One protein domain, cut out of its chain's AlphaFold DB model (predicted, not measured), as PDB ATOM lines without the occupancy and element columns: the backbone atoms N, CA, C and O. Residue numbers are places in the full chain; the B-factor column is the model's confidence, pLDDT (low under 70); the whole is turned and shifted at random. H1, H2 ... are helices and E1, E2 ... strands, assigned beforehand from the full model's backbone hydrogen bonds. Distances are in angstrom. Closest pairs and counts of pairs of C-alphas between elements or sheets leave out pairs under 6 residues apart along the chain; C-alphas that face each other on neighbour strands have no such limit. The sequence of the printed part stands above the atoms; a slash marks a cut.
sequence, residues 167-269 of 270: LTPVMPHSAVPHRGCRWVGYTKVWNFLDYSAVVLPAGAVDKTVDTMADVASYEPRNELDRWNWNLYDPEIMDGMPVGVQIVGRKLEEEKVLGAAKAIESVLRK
ATOM      1  N   LEU A 167     132.727 115.318 192.427       89.94
ATOM      2  CA  LEU A 167     132.973 113.895 192.223       89.94
ATOM      3  C   LEU A 167     132.393 113.502 190.873       89.94
ATOM      4  O   LEU A 167     131.206 113.709 190.618       89.94
ATOM      5  N   THR A 168     133.243 112.987 189.995       85.50
ATOM      6  CA  THR A 168     132.880 112.682 188.610       85.50
ATOM      7  C   THR A 168     133.529 111.377 188.162       85.50
ATOM      8  O   THR A 168     134.577 111.004 188.695       85.50
ATOM      9  N   PRO A 169     132.952 110.670 187.180       83.81
ATOM     10  CA  PRO A 169     133.677 109.605 186.506       83.81
ATOM     11  C   PRO A 169     134.877 110.183 185.740       83.81
ATOM     12  O   PRO A 169     134.838 111.306 185.231       83.81
ATOM     13  N   VAL A 170     135.953 109.401 185.659       82.44
ATOM     14  CA  VAL A 170     137.167 109.757 184.902       82.44
ATOM     15  C   VAL A 170     136.942 109.572 183.401       82.44
ATOM     16  O   VAL A 170     137.460 110.326 182.584       82.44
ATOM     17  N   MET A 171     136.174 108.542 183.053       82.00
ATOM     18  CA  MET A 171     135.889 108.069 181.704       82.00
ATOM     19  C   MET A 171     134.474 107.472 181.677       82.00
ATOM     20  O   MET A 171     133.954 107.105 182.731       82.00
ATOM     21  N   PRO A 172     133.850 107.322 180.496       80.00
ATOM     22  CA  PRO A 172     132.560 106.639 180.364       80.00
ATOM     23  C   PRO A 172     132.655 105.103 180.488       80.00
ATOM     24  O   PRO A 172     131.677 104.417 180.206       80.00
ATOM     25  N   HIS A 173     133.823 104.567 180.849       82.31
ATOM     26  CA  HIS A 173     134.122 103.140 180.953       82.31
ATOM     27  C   HIS A 173     135.136 102.890 182.084       82.31
ATOM     28  O   HIS A 173     135.985 103.748 182.350       82.31
ATOM     29  N   SER A 174     135.074 101.720 182.726       81.94
ATOM     30  CA  SER A 174     136.029 101.276 183.757       81.94
ATOM     31  C   SER A 174     137.369 100.876 183.137       81.94
ATOM     32  O   SER A 174     138.411 101.441 183.460       81.94
ATOM     33  N   ALA A 175     137.313  99.972 182.161       82.50
ATOM     34  CA  ALA A 175     138.424  99.541 181.330       82.50
ATOM     35  C   ALA A 175     138.028  99.612 179.852       82.50
ATOM     36  O   ALA A 175     136.854  99.677 179.494       82.50
ATOM     37  N   VAL A 176     139.026  99.630 178.976       84.50
ATOM     38  CA  VAL A 176     138.821  99.703 177.532       84.50
ATOM     39  C   VAL A 176     139.811  98.761 176.851       84.50
ATOM     40  O   VAL A 176     140.990  98.778 177.219       84.50
ATOM     41  N   PRO A 177     139.377  97.944 175.869       84.69
ATOM     42  CA  PRO A 177     140.284  97.095 175.109       84.69
ATOM     43  C   PRO A 177     141.453  97.888 174.525       84.69
ATOM     44  O   PRO A 177     141.336  99.085 174.238       84.69
ATOM     45  N   HIS A 178     142.587  97.224 174.298       84.44
ATOM     46  CA  HIS A 178     143.734  97.868 173.662       84.44
ATOM     47  C   HIS A 178     143.318  98.574 172.369       84.44
ATOM     48  O   HIS A 178     142.629  98.009 171.523       84.44
ATOM     49  N   ARG A 179     143.759  99.831 172.219       79.62
ATOM     50  CA  ARG A 179     143.417 100.711 171.085       79.62
ATOM     51  C   ARG A 179     141.922 101.047 170.976       79.62
ATOM     52  O   ARG A 179     141.506 101.583 169.956       79.62
ATOM     53  N   GLY A 180     141.135 100.779 172.013       79.38
ATOM     54  CA  GLY A 180     139.713 101.092 172.078       79.38
ATOM     55  C   GLY A 180     139.402 102.470 172.657       79.38
ATOM     56  O   GLY A 180     138.263 102.890 172.578       79.38
ATOM     57  N   CYS A 181     140.356 103.206 173.240       79.06
ATOM     58  CA  CYS A 181     140.055 104.516 173.828       79.06
ATOM     59  C   CYS A 181     139.906 105.582 172.731       79.06
ATOM     60  O   CYS A 181     140.856 105.853 171.997       79.06
ATOM     61  N   ARG A 182     138.714 106.187 172.611       75.25
ATOM     62  CA  ARG A 182     138.405 107.167 171.549       75.25
ATOM     63  C   ARG A 182     138.073 108.568 172.038       75.25
ATOM     64  O   ARG A 182     138.165 109.514 171.259       75.25
ATOM     65  N   TRP A 183     137.659 108.723 173.291       74.44
ATOM     66  CA  TRP A 183     137.184 110.006 173.789       74.44
ATOM     67  C   TRP A 183     137.604 110.229 175.237       74.44
ATOM     68  O   TRP A 183     137.386 109.389 176.099       74.44
ATOM     69  N   VAL A 184     138.208 111.391 175.481       75.56
ATOM     70  CA  VAL A 184     138.846 111.760 176.757       75.56
ATOM     71  C   VAL A 184     138.221 113.023 177.365       75.56
ATOM     72  O   VAL A 184     138.846 113.749 178.134       75.56
ATOM     73  N   GLY A 185     136.982 113.349 176.982       78.06
ATOM     74  CA  GLY A 185     136.366 114.638 177.310       78.06
ATOM     75  C   GLY A 185     136.136 114.875 178.807       78.06
ATOM     76  O   GLY A 185     136.233 116.023 179.242       78.06
ATOM     77  N   TYR A 186     135.911 113.813 179.593       78.06
ATOM     78  CA  TYR A 186     135.731 113.888 181.054       78.06
ATOM     79  C   TYR A 186     136.947 114.450 181.797       78.06
ATOM     80  O   TYR A 186     136.780 114.996 182.882       78.06
ATOM     81  N   THR A 187     138.152 114.346 181.234       80.56
ATOM     82  CA  THR A 187     139.377 114.929 181.811       80.56
ATOM     83  C   THR A 187     139.831 116.167 181.038       80.56
ATOM     84  O   THR A 187     140.388 117.107 181.610       80.56
ATOM     85  N   LYS A 188     139.536 116.228 179.733       84.69
ATOM     86  CA  LYS A 188     139.870 117.360 178.855       84.69
ATOM     87  C   LYS A 188     139.302 118.691 179.358       84.69
ATOM     88  O   LYS A 188     139.972 119.721 179.282       84.69
ATOM     89  N   VAL A 189     138.087 118.670 179.908       84.38
ATOM     90  CA  VAL A 189     137.418 119.876 180.413       84.38
ATOM     91  C   VAL A 189     138.171 120.523 181.582       84.38
ATOM     92  O   VAL A 189     138.268 121.746 181.624       84.38
ATOM     93  N   TRP A 190     138.776 119.741 182.482       87.62
ATOM     94  CA  TRP A 190     139.485 120.283 183.650       87.62
ATOM     95  C   TRP A 190     140.819 120.917 183.276       87.62
ATOM     96  O   TRP A 190     141.143 121.989 183.774       87.62
ATOM     97  N   ASN A 191     141.525 120.332 182.309       89.12
ATOM     98  CA  ASN A 191     142.718 120.934 181.712       89.12
ATOM     99  C   ASN A 191     142.396 122.270 181.029       89.12
ATOM    100  O   ASN A 191     143.120 123.250 181.173       89.12
ATOM    101  N   PHE A 192     141.279 122.335 180.303       90.56
ATOM    102  CA  PHE A 192     140.835 123.578 179.677       90.56
ATOM    103  C   PHE A 192     140.410 124.641 180.695       90.56
ATOM    104  O   PHE A 192     140.594 125.835 180.461       90.56
ATOM    105  N   LEU A 193     139.867 124.233 181.840       91.38
ATOM    106  CA  LEU A 193     139.493 125.151 182.912       91.38
ATOM    107  C   LEU A 193     140.663 125.532 183.838       91.38
ATOM    108  O   LEU A 193     140.499 126.438 184.651       91.38
ATOM    109  N   ASP A 194     141.834 124.908 183.673       93.12
ATOM    110  CA  ASP A 194     142.971 124.951 184.604       93.12
ATOM    111  C   ASP A 194     142.560 124.563 186.044       93.12
ATOM    112  O   ASP A 194     142.921 125.234 187.011       93.12
ATOM    113  N   TYR A 195     141.728 123.530 186.187       94.69
ATOM    114  CA  TYR A 195     141.219 123.060 187.479       94.69
ATOM    115  C   TYR A 195     142.084 121.936 188.041       94.69
ATOM    116  O   TYR A 195     142.553 121.071 187.301       94.69
ATOM    117  N   SER A 196     142.256 121.932 189.361       94.56
ATOM    118  CA  SER A 196     142.992 120.890 190.069       94.56
ATOM    119  C   SER A 196     142.151 119.610 190.100       94.56
ATOM    120  O   SER A 196     140.980 119.644 190.480       94.56
ATOM    121  N   ALA A 197     142.726 118.476 189.706       92.12
ATOM    122  CA  ALA A 197     142.024 117.196 189.705       92.12
ATOM    123  C   ALA A 197     142.941 116.046 190.135       92.12
ATOM    124  O   ALA A 197     144.128 116.034 189.812       92.12
ATOM    125  N   VAL A 198     142.377 115.063 190.836       89.38
ATOM    126  CA  VAL A 198     143.044 113.798 191.172       89.38
ATOM    127  C   VAL A 198     142.101 112.633 190.911       89.38
ATOM    128  O   VAL A 198     140.884 112.754 191.067       89.38
ATOM    129  N   VAL A 199     142.665 111.501 190.506       88.50
ATOM    130  CA  VAL A 199     141.930 110.254 190.299       88.50
ATOM    131  C   VAL A 199     142.385 109.242 191.334       88.50
ATOM    132  O   VAL A 199     143.584 109.087 191.555       88.50
ATOM    133  N   LEU A 200     141.430 108.548 191.946       84.00
ATOM    134  CA  LEU A 200     141.705 107.445 192.860       84.00
ATOM    135  C   LEU A 200     140.835 106.223 192.535       84.00
ATOM    136  O   LEU A 200     139.708 106.390 192.058       84.00
ATOM    137  N   PRO A 201     141.335 104.996 192.775       84.81
ATOM    138  CA  PRO A 201     140.519 103.792 192.675       84.81
ATOM    139  C   PRO A 201     139.381 103.839 193.701       84.81
ATOM    140  O   PRO A 201     139.619 104.062 194.886       84.81
ATOM    141  N   ALA A 202     138.152 103.632 193.243       85.06
ATOM    142  CA  ALA A 202     136.929 103.665 194.045       85.06
ATOM    143  C   ALA A 202     136.200 102.314 194.109       85.06
ATOM    144  O   ALA A 202     135.077 102.241 194.603       85.06
ATOM    145  N   GLY A 203     136.846 101.254 193.627       88.06
ATOM    146  CA  GLY A 203     136.322  99.895 193.598       88.06
ATOM    147  C   GLY A 203     136.873  99.122 192.409       88.06
ATOM    148  O   GLY A 203     137.800  99.577 191.730       88.06
ATOM    149  N   ALA A 204     136.268  97.972 192.159       92.12
ATOM    150  CA  ALA A 204     136.465  97.180 190.960       92.12
ATOM    151  C   ALA A 204     135.096  96.796 190.395       92.12
ATOM    152  O   ALA A 204     134.116  96.792 191.140       92.12
ATOM    153  N   VAL A 205     135.047  96.509 189.098       92.44
ATOM    154  CA  VAL A 205     133.877  95.889 188.472       92.44
ATOM    155  C   VAL A 205     133.634  94.547 189.155       92.44
ATOM    156  O   VAL A 205     134.578  93.777 189.338       92.44
ATOM    157  N   ASP A 206     132.389  94.284 189.524       93.38
ATOM    158  CA  ASP A 206     131.941  93.014 190.085       93.38
ATOM    159  C   ASP A 206     130.832  92.475 189.195       93.38
ATOM    160  O   ASP A 206     129.716  92.992 189.194       93.38
ATOM    161  N   LYS A 207     131.110  91.414 188.441       93.44
ATOM    162  CA  LYS A 207     130.132  90.866 187.490       93.44
ATOM    163  C   LYS A 207     128.837  90.359 188.128       93.44
ATOM    164  O   LYS A 207     127.853  90.161 187.419       93.44
ATOM    165  N   THR A 208     128.827  90.110 189.440       93.62
ATOM    166  CA  THR A 208     127.623  89.689 190.172       93.62
ATOM    167  C   THR A 208     126.720  90.866 190.531       93.62
ATOM    168  O   THR A 208     125.519  90.672 190.720       93.62
ATOM    169  N   VAL A 209     127.280  92.079 190.585       90.94
ATOM    170  CA  VAL A 209     126.577  93.328 190.905       90.94
ATOM    171  C   VAL A 209     126.336  94.161 189.645       90.94
ATOM    172  O   VAL A 209     125.212  94.579 189.385       90.94
ATOM    173  N   ASP A 210     127.365  94.357 188.823       90.00
ATOM    174  CA  ASP A 210     127.378  95.215 187.637       90.00
ATOM    175  C   ASP A 210     126.827  94.484 186.396       90.00
ATOM    176  O   ASP A 210     127.447  94.428 185.325       90.00
ATOM    177  N   THR A 211     125.650  93.874 186.546       88.31
ATOM    178  CA  THR A 211     124.999  93.114 185.474       88.31
ATOM    179  C   THR A 211     124.303  94.030 184.464       88.31
ATOM    180  O   THR A 211     123.870  95.140 184.770       88.31
ATOM    181  N   MET A 212     124.098  93.528 183.244       84.31
ATOM    182  CA  MET A 212     123.329  94.239 182.213       84.31
ATOM    183  C   MET A 212     121.814  94.263 182.474       84.31
ATOM    184  O   MET A 212     121.079  94.907 181.724       84.31
ATOM    185  N   ALA A 213     121.325  93.565 183.506       82.44
ATOM    186  CA  ALA A 213     119.896  93.429 183.776       82.44
ATOM    187  C   ALA A 213     119.253  94.767 184.177       82.44
ATOM    188  O   ALA A 213     118.197  95.122 183.653       82.44
ATOM    189  N   ASP A 214     119.930  95.546 185.025       75.56
ATOM    190  CA  ASP A 214     119.419  96.821 185.553       75.56
ATOM    191  C   ASP A 214     119.377  97.944 184.506       75.56
ATOM    192  O   ASP A 214     118.743  98.983 184.697       75.56
ATOM    193  N   VAL A 215     120.038  97.727 183.371       80.00
ATOM    194  CA  VAL A 215     120.180  98.693 182.278       80.00
ATOM    195  C   VAL A 215     119.660  98.150 180.946       80.00
ATOM    196  O   VAL A 215     119.917  98.732 179.895       80.00
ATOM    197  N   ALA A 216     118.890  97.058 180.970       80.06
ATOM    198  CA  ALA A 216     118.370  96.407 179.767       80.06
ATOM    199  C   ALA A 216     117.444  97.309 178.925       80.06
ATOM    200  O   ALA A 216     117.295  97.095 177.726       80.06
ATOM    201  N   SER A 217     116.834  98.323 179.543       87.44
ATOM    202  CA  SER A 217     115.987  99.318 178.874       87.44
ATOM    203  C   SER A 217     116.766 100.494 178.276       87.44
ATOM    204  O   SER A 217     116.157 101.398 177.702       87.44
ATOM    205  N   TYR A 218     118.094 100.527 178.424       87.88
ATOM    206  CA  TYR A 218     118.908 101.617 177.903       87.88
ATOM    207  C   TYR A 218     118.980 101.585 176.377       87.88
ATOM    208  O   TYR A 218     119.442 100.617 175.772       87.88
ATOM    209  N   GLU A 219     118.600 102.698 175.754       88.56
ATOM    210  CA  GLU A 219     118.763 102.912 174.323       88.56
ATOM    211  C   GLU A 219     119.881 103.928 174.058       88.56
ATOM    212  O   GLU A 219     119.808 105.069 174.530       88.56
ATOM    213  N   PRO A 220     120.908 103.560 173.268       87.06
ATOM    214  CA  PRO A 220     121.960 104.493 172.913       87.06
ATOM    215  C   PRO A 220     121.433 105.706 172.146       87.06
ATOM    216  O   PRO A 220     120.755 105.579 171.125       87.06
ATOM    217  N   ARG A 221     121.828 106.896 172.594       84.19
ATOM    218  CA  ARG A 221     121.376 108.198 172.081       84.19
ATOM    219  C   ARG A 221     121.892 108.517 170.680       84.19
ATOM    220  O   ARG A 221     121.339 109.377 170.003       84.19
ATOM    221  N   ASN A 222     123.005 107.905 170.280       82.38
ATOM    222  CA  ASN A 222     123.635 108.041 168.965       82.38
ATOM    223  C   ASN A 222     124.681 106.927 168.751       82.38
ATOM    224  O   ASN A 222     124.862 106.052 169.597       82.38
ATOM    225  N   GLU A 223     125.383 106.955 167.617       83.50
ATOM    226  CA  GLU A 223     126.397 105.952 167.258       83.50
ATOM    227  C   GLU A 223     127.607 105.922 168.202       83.50
ATOM    228  O   GLU A 223     128.123 104.845 168.491       83.50
ATOM    229  N   LEU A 224     128.053 107.078 168.707       79.62
ATOM    230  CA  LEU A 224     129.188 107.151 169.636       79.62
ATOM    231  C   LEU A 224     128.832 106.540 170.989       79.62
ATOM    232  O   LEU A 224     129.627 105.802 171.566       79.62
ATOM    233  N   ASP A 225     127.626 106.828 171.466       82.00
ATOM    234  CA  ASP A 225     127.076 106.245 172.682       82.00
ATOM    235  C   ASP A 225     126.888 104.731 172.530       82.00
ATOM    236  O   ASP A 225     127.321 103.968 173.384       82.00
ATOM    237  N   ARG A 226     126.358 104.276 171.385       87.94
ATOM    238  CA  ARG A 226     126.203 102.844 171.078       87.94
ATOM    239  C   ARG A 226     127.544 102.126 171.066       87.94
ATOM    240  O   ARG A 226     127.668 101.042 171.620       87.94
ATOM    241  N   TRP A 227     128.546 102.737 170.441       85.94
ATOM    242  CA  TRP A 227     129.900 102.205 170.435       85.94
ATOM    243  C   TRP A 227     130.466 102.103 171.855       85.94
ATOM    244  O   TRP A 227     130.996 101.053 172.197       85.94
ATOM    245  N   ASN A 228     130.319 103.147 172.681       85.56
ATOM    246  CA  ASN A 228     130.797 103.134 174.064       85.56
ATOM    247  C   ASN A 228     130.072 102.078 174.907       85.56
ATOM    248  O   ASN A 228     130.712 101.348 175.653       85.56
ATOM    249  N   TRP A 229     128.748 101.989 174.769       87.19
ATOM    250  CA  TRP A 229     127.914 101.009 175.460       87.19
ATOM    251  C   TRP A 229     128.363  99.576 175.173       87.19
ATOM    252  O   TRP A 229     128.526  98.774 176.084       87.19
ATOM    253  N   ASN A 230     128.668  99.291 173.907       89.00
ATOM    254  CA  ASN A 230     129.124  97.976 173.464       89.00
ATOM    255  C   ASN A 230     130.564  97.631 173.891       89.00
ATOM    256  O   ASN A 230     131.036  96.548 173.554       89.00
ATOM    257  N   LEU A 231     131.289  98.528 174.573       88.31
ATOM    258  CA  LEU A 231     132.602  98.199 175.134       88.31
ATOM    259  C   LEU A 231     132.502  97.397 176.429       88.31
ATOM    260  O   LEU A 231     133.470  96.724 176.770       88.31
ATOM    261  N   TYR A 232     131.399  97.526 177.167       89.50
ATOM    262  CA  TYR A 232     131.266  96.899 178.472       89.50
ATOM    263  C   TYR A 232     130.977  95.403 178.331       89.50
ATOM    264  O   TYR A 232     130.015  95.004 177.676       89.50
ATOM    265  N   ASP A 233     131.811  94.590 178.973       89.88
ATOM    266  CA  ASP A 233     131.647  93.145 179.078       89.88
ATOM    267  C   ASP A 233     131.952  92.746 180.531       89.88
ATOM    268  O   ASP A 233     133.107  92.862 180.953       89.88
ATOM    269  N   PRO A 234     130.947  92.317 181.316       89.81
ATOM    270  CA  PRO A 234     131.133  92.031 182.734       89.81
ATOM    271  C   PRO A 234     132.041  90.822 182.985       89.81
ATOM    272  O   PRO A 234     132.708  90.786 184.008       89.81
ATOM    273  N   GLU A 235     132.125  89.854 182.067       92.00
ATOM    274  CA  GLU A 235     133.005  88.692 182.242       92.00
ATOM    275  C   GLU A 235     134.468  89.061 181.988       92.00
ATOM    276  O   GLU A 235     135.359  88.606 182.702       92.00
ATOM    277  N   ILE A 236     134.728  89.907 180.987       91.50
ATOM    278  CA  ILE A 236     136.089  90.370 180.671       91.50
ATOM    279  C   ILE A 236     136.569  91.415 181.684       91.50
ATOM    280  O   ILE A 236     137.762  91.486 181.985       91.50
ATOM    281  N   MET A 237     135.661  92.267 182.166       92.00
ATOM    282  CA  MET A 237     136.008  93.399 183.022       92.00
ATOM    283  C   MET A 237     135.945  93.092 184.517       92.00
ATOM    284  O   MET A 237     136.348  93.956 185.290       92.00
ATOM    285  N   ASP A 238     135.496  91.906 184.932       94.44
ATOM    286  CA  ASP A 238     135.450  91.498 186.340       94.44
ATOM    287  C   ASP A 238     136.800  91.732 187.045       94.44
ATOM    288  O   ASP A 238     137.868  91.362 186.548       94.44
ATOM    289  N   GLY A 239     136.769  92.408 188.193       92.62
ATOM    290  CA  GLY A 239     137.956  92.785 188.962       92.62
ATOM    291  C   GLY A 239     138.750  93.989 188.426       92.62
ATOM    292  O   GLY A 239     139.700  94.422 189.084       92.62
ATOM    293  N   MET A 240     138.386  94.578 187.280       91.81
ATOM    294  CA  MET A 240     139.060  95.773 186.754       91.81
ATOM    295  C   MET A 240     138.743  97.012 187.602       91.81
ATOM    296  O   MET A 240     137.597  97.194 188.016       91.81
ATOM    297  N   PRO A 241     139.717  97.909 187.844       88.38
ATOM    298  CA  PRO A 241     139.523  99.048 188.730       88.38
ATOM    299  C   PRO A 241     138.515 100.054 188.166       88.38
ATOM    300  O   PRO A 241     138.542 100.410 186.988       88.38
ATOM    301  N   VAL A 242     137.679 100.594 189.049       87.88
ATOM    302  CA  VAL A 242     136.790 101.723 188.761       87.88
ATOM    303  C   VAL A 242     137.392 102.974 189.387       87.88
ATOM    304  O   VAL A 242     137.626 103.026 190.592       87.88
ATOM    305  N   GLY A 243     137.671 103.990 188.573       84.50
ATOM    306  CA  GLY A 243     138.241 105.256 189.035       84.50
ATOM    307  C   GLY A 243     137.177 106.310 189.336       84.50
ATOM    308  O   GLY A 243     136.241 106.494 188.557       84.50
ATOM    309  N   VAL A 244     137.371 107.070 190.416       85.25
ATOM    310  CA  VAL A 244     136.647 108.324 190.665       85.25
ATOM    311  C   VAL A 244     137.599 109.504 190.515       85.25
ATOM    312  O   VAL A 244     138.739 109.468 190.977       85.25
ATOM    313  N   GLN A 245     137.125 110.558 189.862       89.69
ATOM    314  CA  GLN A 245     137.836 111.816 189.693       89.69
ATOM    315  C   GLN A 245     137.276 112.857 190.664       89.69
ATOM    316  O   GLN A 245     136.067 113.107 190.692       89.69
ATOM    317  N   ILE A 246     138.170 113.487 191.419       94.56
ATOM    318  CA  ILE A 246     137.876 114.578 192.346       94.56
ATOM    319  C   ILE A 246     138.443 115.854 191.749       94.56
ATOM    320  O   ILE A 246     139.634 115.913 191.450       94.56
ATOM    321  N   VAL A 247     137.597 116.866 191.591       94.94
ATOM    322  CA  VAL A 247     137.957 118.130 190.943       94.94
ATOM    323  C   VAL A 247     137.697 119.287 191.896       94.94
ATOM    324  O   VAL A 247     136.615 119.386 192.473       94.94
ATOM    325  N   GLY A 248     138.678 120.170 192.035       95.00
ATOM    326  CA  GLY A 248     138.574 121.465 192.702       95.00
ATOM    327  C   GLY A 248     138.780 122.596 191.702       95.00
ATOM    328  O   GLY A 248     139.037 122.364 190.520       95.00
ATOM    329  N   ARG A 249     138.645 123.843 192.155       94.06
ATOM    330  CA  ARG A 249     138.902 124.996 191.285       94.06
ATOM    331  C   ARG A 249     140.404 125.164 191.061       94.06
ATOM    332  O   ARG A 249     141.232 124.491 191.663       94.06
ATOM    333  N   LYS A 250     140.740 126.092 190.172       93.50
ATOM    334  CA  LYS A 250     142.110 126.550 189.946       93.50
ATOM    335  C   LYS A 250     142.765 126.965 191.272       93.50
ATOM    336  O   LYS A 250     142.186 127.790 191.979       93.50
ATOM    337  N   LEU A 251     143.970 126.448 191.539       94.88
ATOM    338  CA  LEU A 251     144.759 126.686 192.758       94.88
ATOM    339  C   LEU A 251     144.103 126.156 194.048       94.88
ATOM    340  O   LEU A 251     144.176 126.808 195.086       94.88
ATOM    341  N   GLU A 252     143.404 125.020 193.981       95.94
ATOM    342  CA  GLU A 252     142.827 124.354 195.160       95.94
ATOM    343  C   GLU A 252     143.402 122.941 195.372       95.94
ATOM    344  O   GLU A 252     142.699 122.037 195.838       95.94
ATOM    345  N   GLU A 253     144.670 122.720 195.023       96.56
ATOM    346  CA  GLU A 253     145.332 121.415 195.112       96.56
ATOM    347  C   GLU A 253     145.231 120.806 196.519       96.56
ATOM    348  O   GLU A 253     144.875 119.635 196.658       96.56
ATOM    349  N   GLU A 254     145.466 121.585 197.579       95.06
ATOM    350  CA  GLU A 254     145.391 121.107 198.963       95.06
ATOM    351  C   GLU A 254     143.976 120.677 199.365       95.06
ATOM    352  O   GLU A 254     143.806 119.703 200.104       95.06
ATOM    353  N   LYS A 255     142.944 121.348 198.837       96.31
ATOM    354  CA  LYS A 255     141.544 120.979 199.074       96.31
ATOM    355  C   LYS A 255     141.200 119.680 198.355       96.31
ATOM    356  O   LYS A 255     140.568 118.808 198.950       96.31
ATOM    357  N   VAL A 256     141.636 119.536 197.103       95.00
ATOM    358  CA  VAL A 256     141.436 118.314 196.310       95.00
ATOM    359  C   VAL A 256     142.126 117.122 196.971       95.00
ATOM    360  O   VAL A 256     141.503 116.074 197.133       95.00
ATOM    361  N   LEU A 257     143.365 117.292 197.438       91.88
ATOM    362  CA  LEU A 257     144.100 116.259 198.171       91.88
ATOM    363  C   LEU A 257     143.448 115.932 199.523       91.88
ATOM    364  O   LEU A 257     143.351 114.763 199.896       91.88
ATOM    365  N   GLY A 258     142.951 116.940 200.244       96.56
ATOM    366  CA  GLY A 258     142.204 116.746 201.487       96.56
ATOM    367  C   GLY A 258     140.923 115.933 201.280       96.56
ATOM    368  O   GLY A 258     140.671 114.975 202.014       96.56
ATOM    369  N   ALA A 259     140.148 116.264 200.243       95.25
ATOM    370  CA  ALA A 259     138.959 115.511 199.854       95.25
ATOM    371  C   ALA A 259     139.308 114.078 199.421       95.25
ATOM    372  O   ALA A 259     138.646 113.135 199.852       95.25
ATOM    373  N   ALA A 260     140.377 113.899 198.640       91.06
ATOM    374  CA  ALA A 260     140.859 112.586 198.224       91.06
ATOM    375  C   ALA A 260     141.225 111.701 199.415       91.06
ATOM    376  O   ALA A 260     140.765 110.565 199.485       91.06
ATOM    377  N   LYS A 261     141.952 112.239 200.400       93.62
ATOM    378  CA  LYS A 261     142.284 111.525 201.641       93.62
ATOM    379  C   LYS A 261     141.033 111.122 202.425       93.62
ATOM    380  O   LYS A 261     140.957 110.008 202.943       93.62
ATOM    381  N   ALA A 262     140.043 112.012 202.516       94.62
ATOM    382  CA  ALA A 262     138.782 111.707 203.186       94.62
ATOM    383  C   ALA A 262     138.028 110.573 202.472       94.62
ATOM    384  O   ALA A 262     137.590 109.624 203.122       94.62
ATOM    385  N   ILE A 263     137.938 110.628 201.143       89.50
ATOM    386  CA  ILE A 263     137.254 109.620 200.324       89.50
ATOM    387  C   ILE A 263     137.982 108.277 200.379       89.50
ATOM    388  O   ILE A 263     137.350 107.256 200.641       89.50
ATOM    389  N   GLU A 264     139.305 108.269 200.231       87.38
ATOM    390  CA  GLU A 264     140.126 107.065 200.372       87.38
ATOM    391  C   GLU A 264     139.896 106.392 201.736       87.38
ATOM    392  O   GLU A 264     139.727 105.176 201.812       87.38
ATOM    393  N   SER A 265     139.817 107.176 202.819       92.50
ATOM    394  CA  SER A 265     139.575 106.637 204.162       92.50
ATOM    395  C   SER A 265     138.213 105.953 204.313       92.50
ATOM    396  O   SER A 265     138.077 105.036 205.122       92.50
ATOM    397  N   VAL A 266     137.206 106.385 203.548       91.38
ATOM    398  CA  VAL A 266     135.885 105.747 203.501       91.38
ATOM    399  C   VAL A 266     135.948 104.474 202.663       91.38
ATOM    400  O   VAL A 266     135.418 103.447 203.079       91.38
ATOM    401  N   LEU A 267     136.634 104.518 201.522       85.81
ATOM    402  CA  LEU A 267     136.767 103.377 200.616       85.81
ATOM    403  C   LEU A 267     137.550 102.216 201.243       85.81
ATOM    404  O   LEU A 267     137.178 101.069 201.042       85.81
ATOM    405  N   ARG A 268     138.577 102.499 202.056       83.00
ATOM    406  CA  ARG A 268     139.371 101.479 202.773       83.00
ATOM    407  C   ARG A 268     138.651 100.813 203.951       83.00
ATOM    408  O   ARG A 268     139.185  99.864 204.512       83.00
ATOM    409  N   LYS A 269     137.509 101.350 204.393       75.44
ATOM    410  CA  LYS A 269     136.707 100.784 205.496       75.44
ATOM    411  C   LYS A 269     135.663  99.763 205.024       75.44
ATOM    412  O   LYS A 269     134.955  99.226 205.872       75.44
TER     413      LYS A 269
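Overview. This is residues 167 to 269 of the 270 residues of the protein "Putative acetamidase" of Diplodia seriata (UniProt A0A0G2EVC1). A narrow sheet of three strands has one long helix, H5, packed along one face, over E3 and E2, while the short helices H2, H3 and H4 lie off the sheet in a winding stretch between E2 and E3. H1 only grazes the sheet, after a long loop of residues 170 to 184. The 103 printed residues have five named helices and three named strands, in the order E1, H1, E2, H2, H3, H4, E3, H5, mixed in class; the antiparallel sheet runs E1, E3, E2. The whole is only just loose, close to compact, with a radius of gyration of the C-alphas of 15.5 A and spans of 40 by 34 by 27 A.

Arrangement. Edge strand E1, residues 167 to 169, is antiparallel to E3, residues 241 to 247; N 168 and O 245, 2.9 A apart, are within hydrogen-bond range. H1, residues 185 to 193, only grazes the sheet; its closest C-alphas to E1 are those of Tyr 186 and Pro 169, 7.2 A. E2, residues 197 to 204, is antiparallel to E3 at 152 degrees, with N 202 and O 242 2.8 A apart. E1, H1 and E2 form a split strand-helix-strand unit, E3 between its two strands, with a right-handed crossover. H2, residues 212 to 215, H3, residues 223 to 229, and H4, residues 234 to 237, are not on the sheet. H5, residues 253 to 267, makes two layers, a helix on one face of the sheet, at a height of 8.9 A, along the strands; its closest C-alphas to E2 are those of Leu 267 and Ala 202, 6.6 A. Every O i to N i+4 pair is within range in H3 and H5, 4 of 5 in H1; H2 and H4 are too short for one.

Along the chain. E1 begins at C-alpha 167 (132.973, 113.895, 192.223). From first to last C-alpha H1 measures 12.3 A, E2 20.8 A, E3 19.3 A and H5 20.7 A, ending at C-alpha 267 (136.767, 103.377, 200.616).

Size, cuts and confidence. The farthest C-alphas, of Ala 213 and Leu 251, are 42.5 A apart. The printed part has no cut; the link from E1 to H1 is long. No printed residue is under 70 in pLDDT.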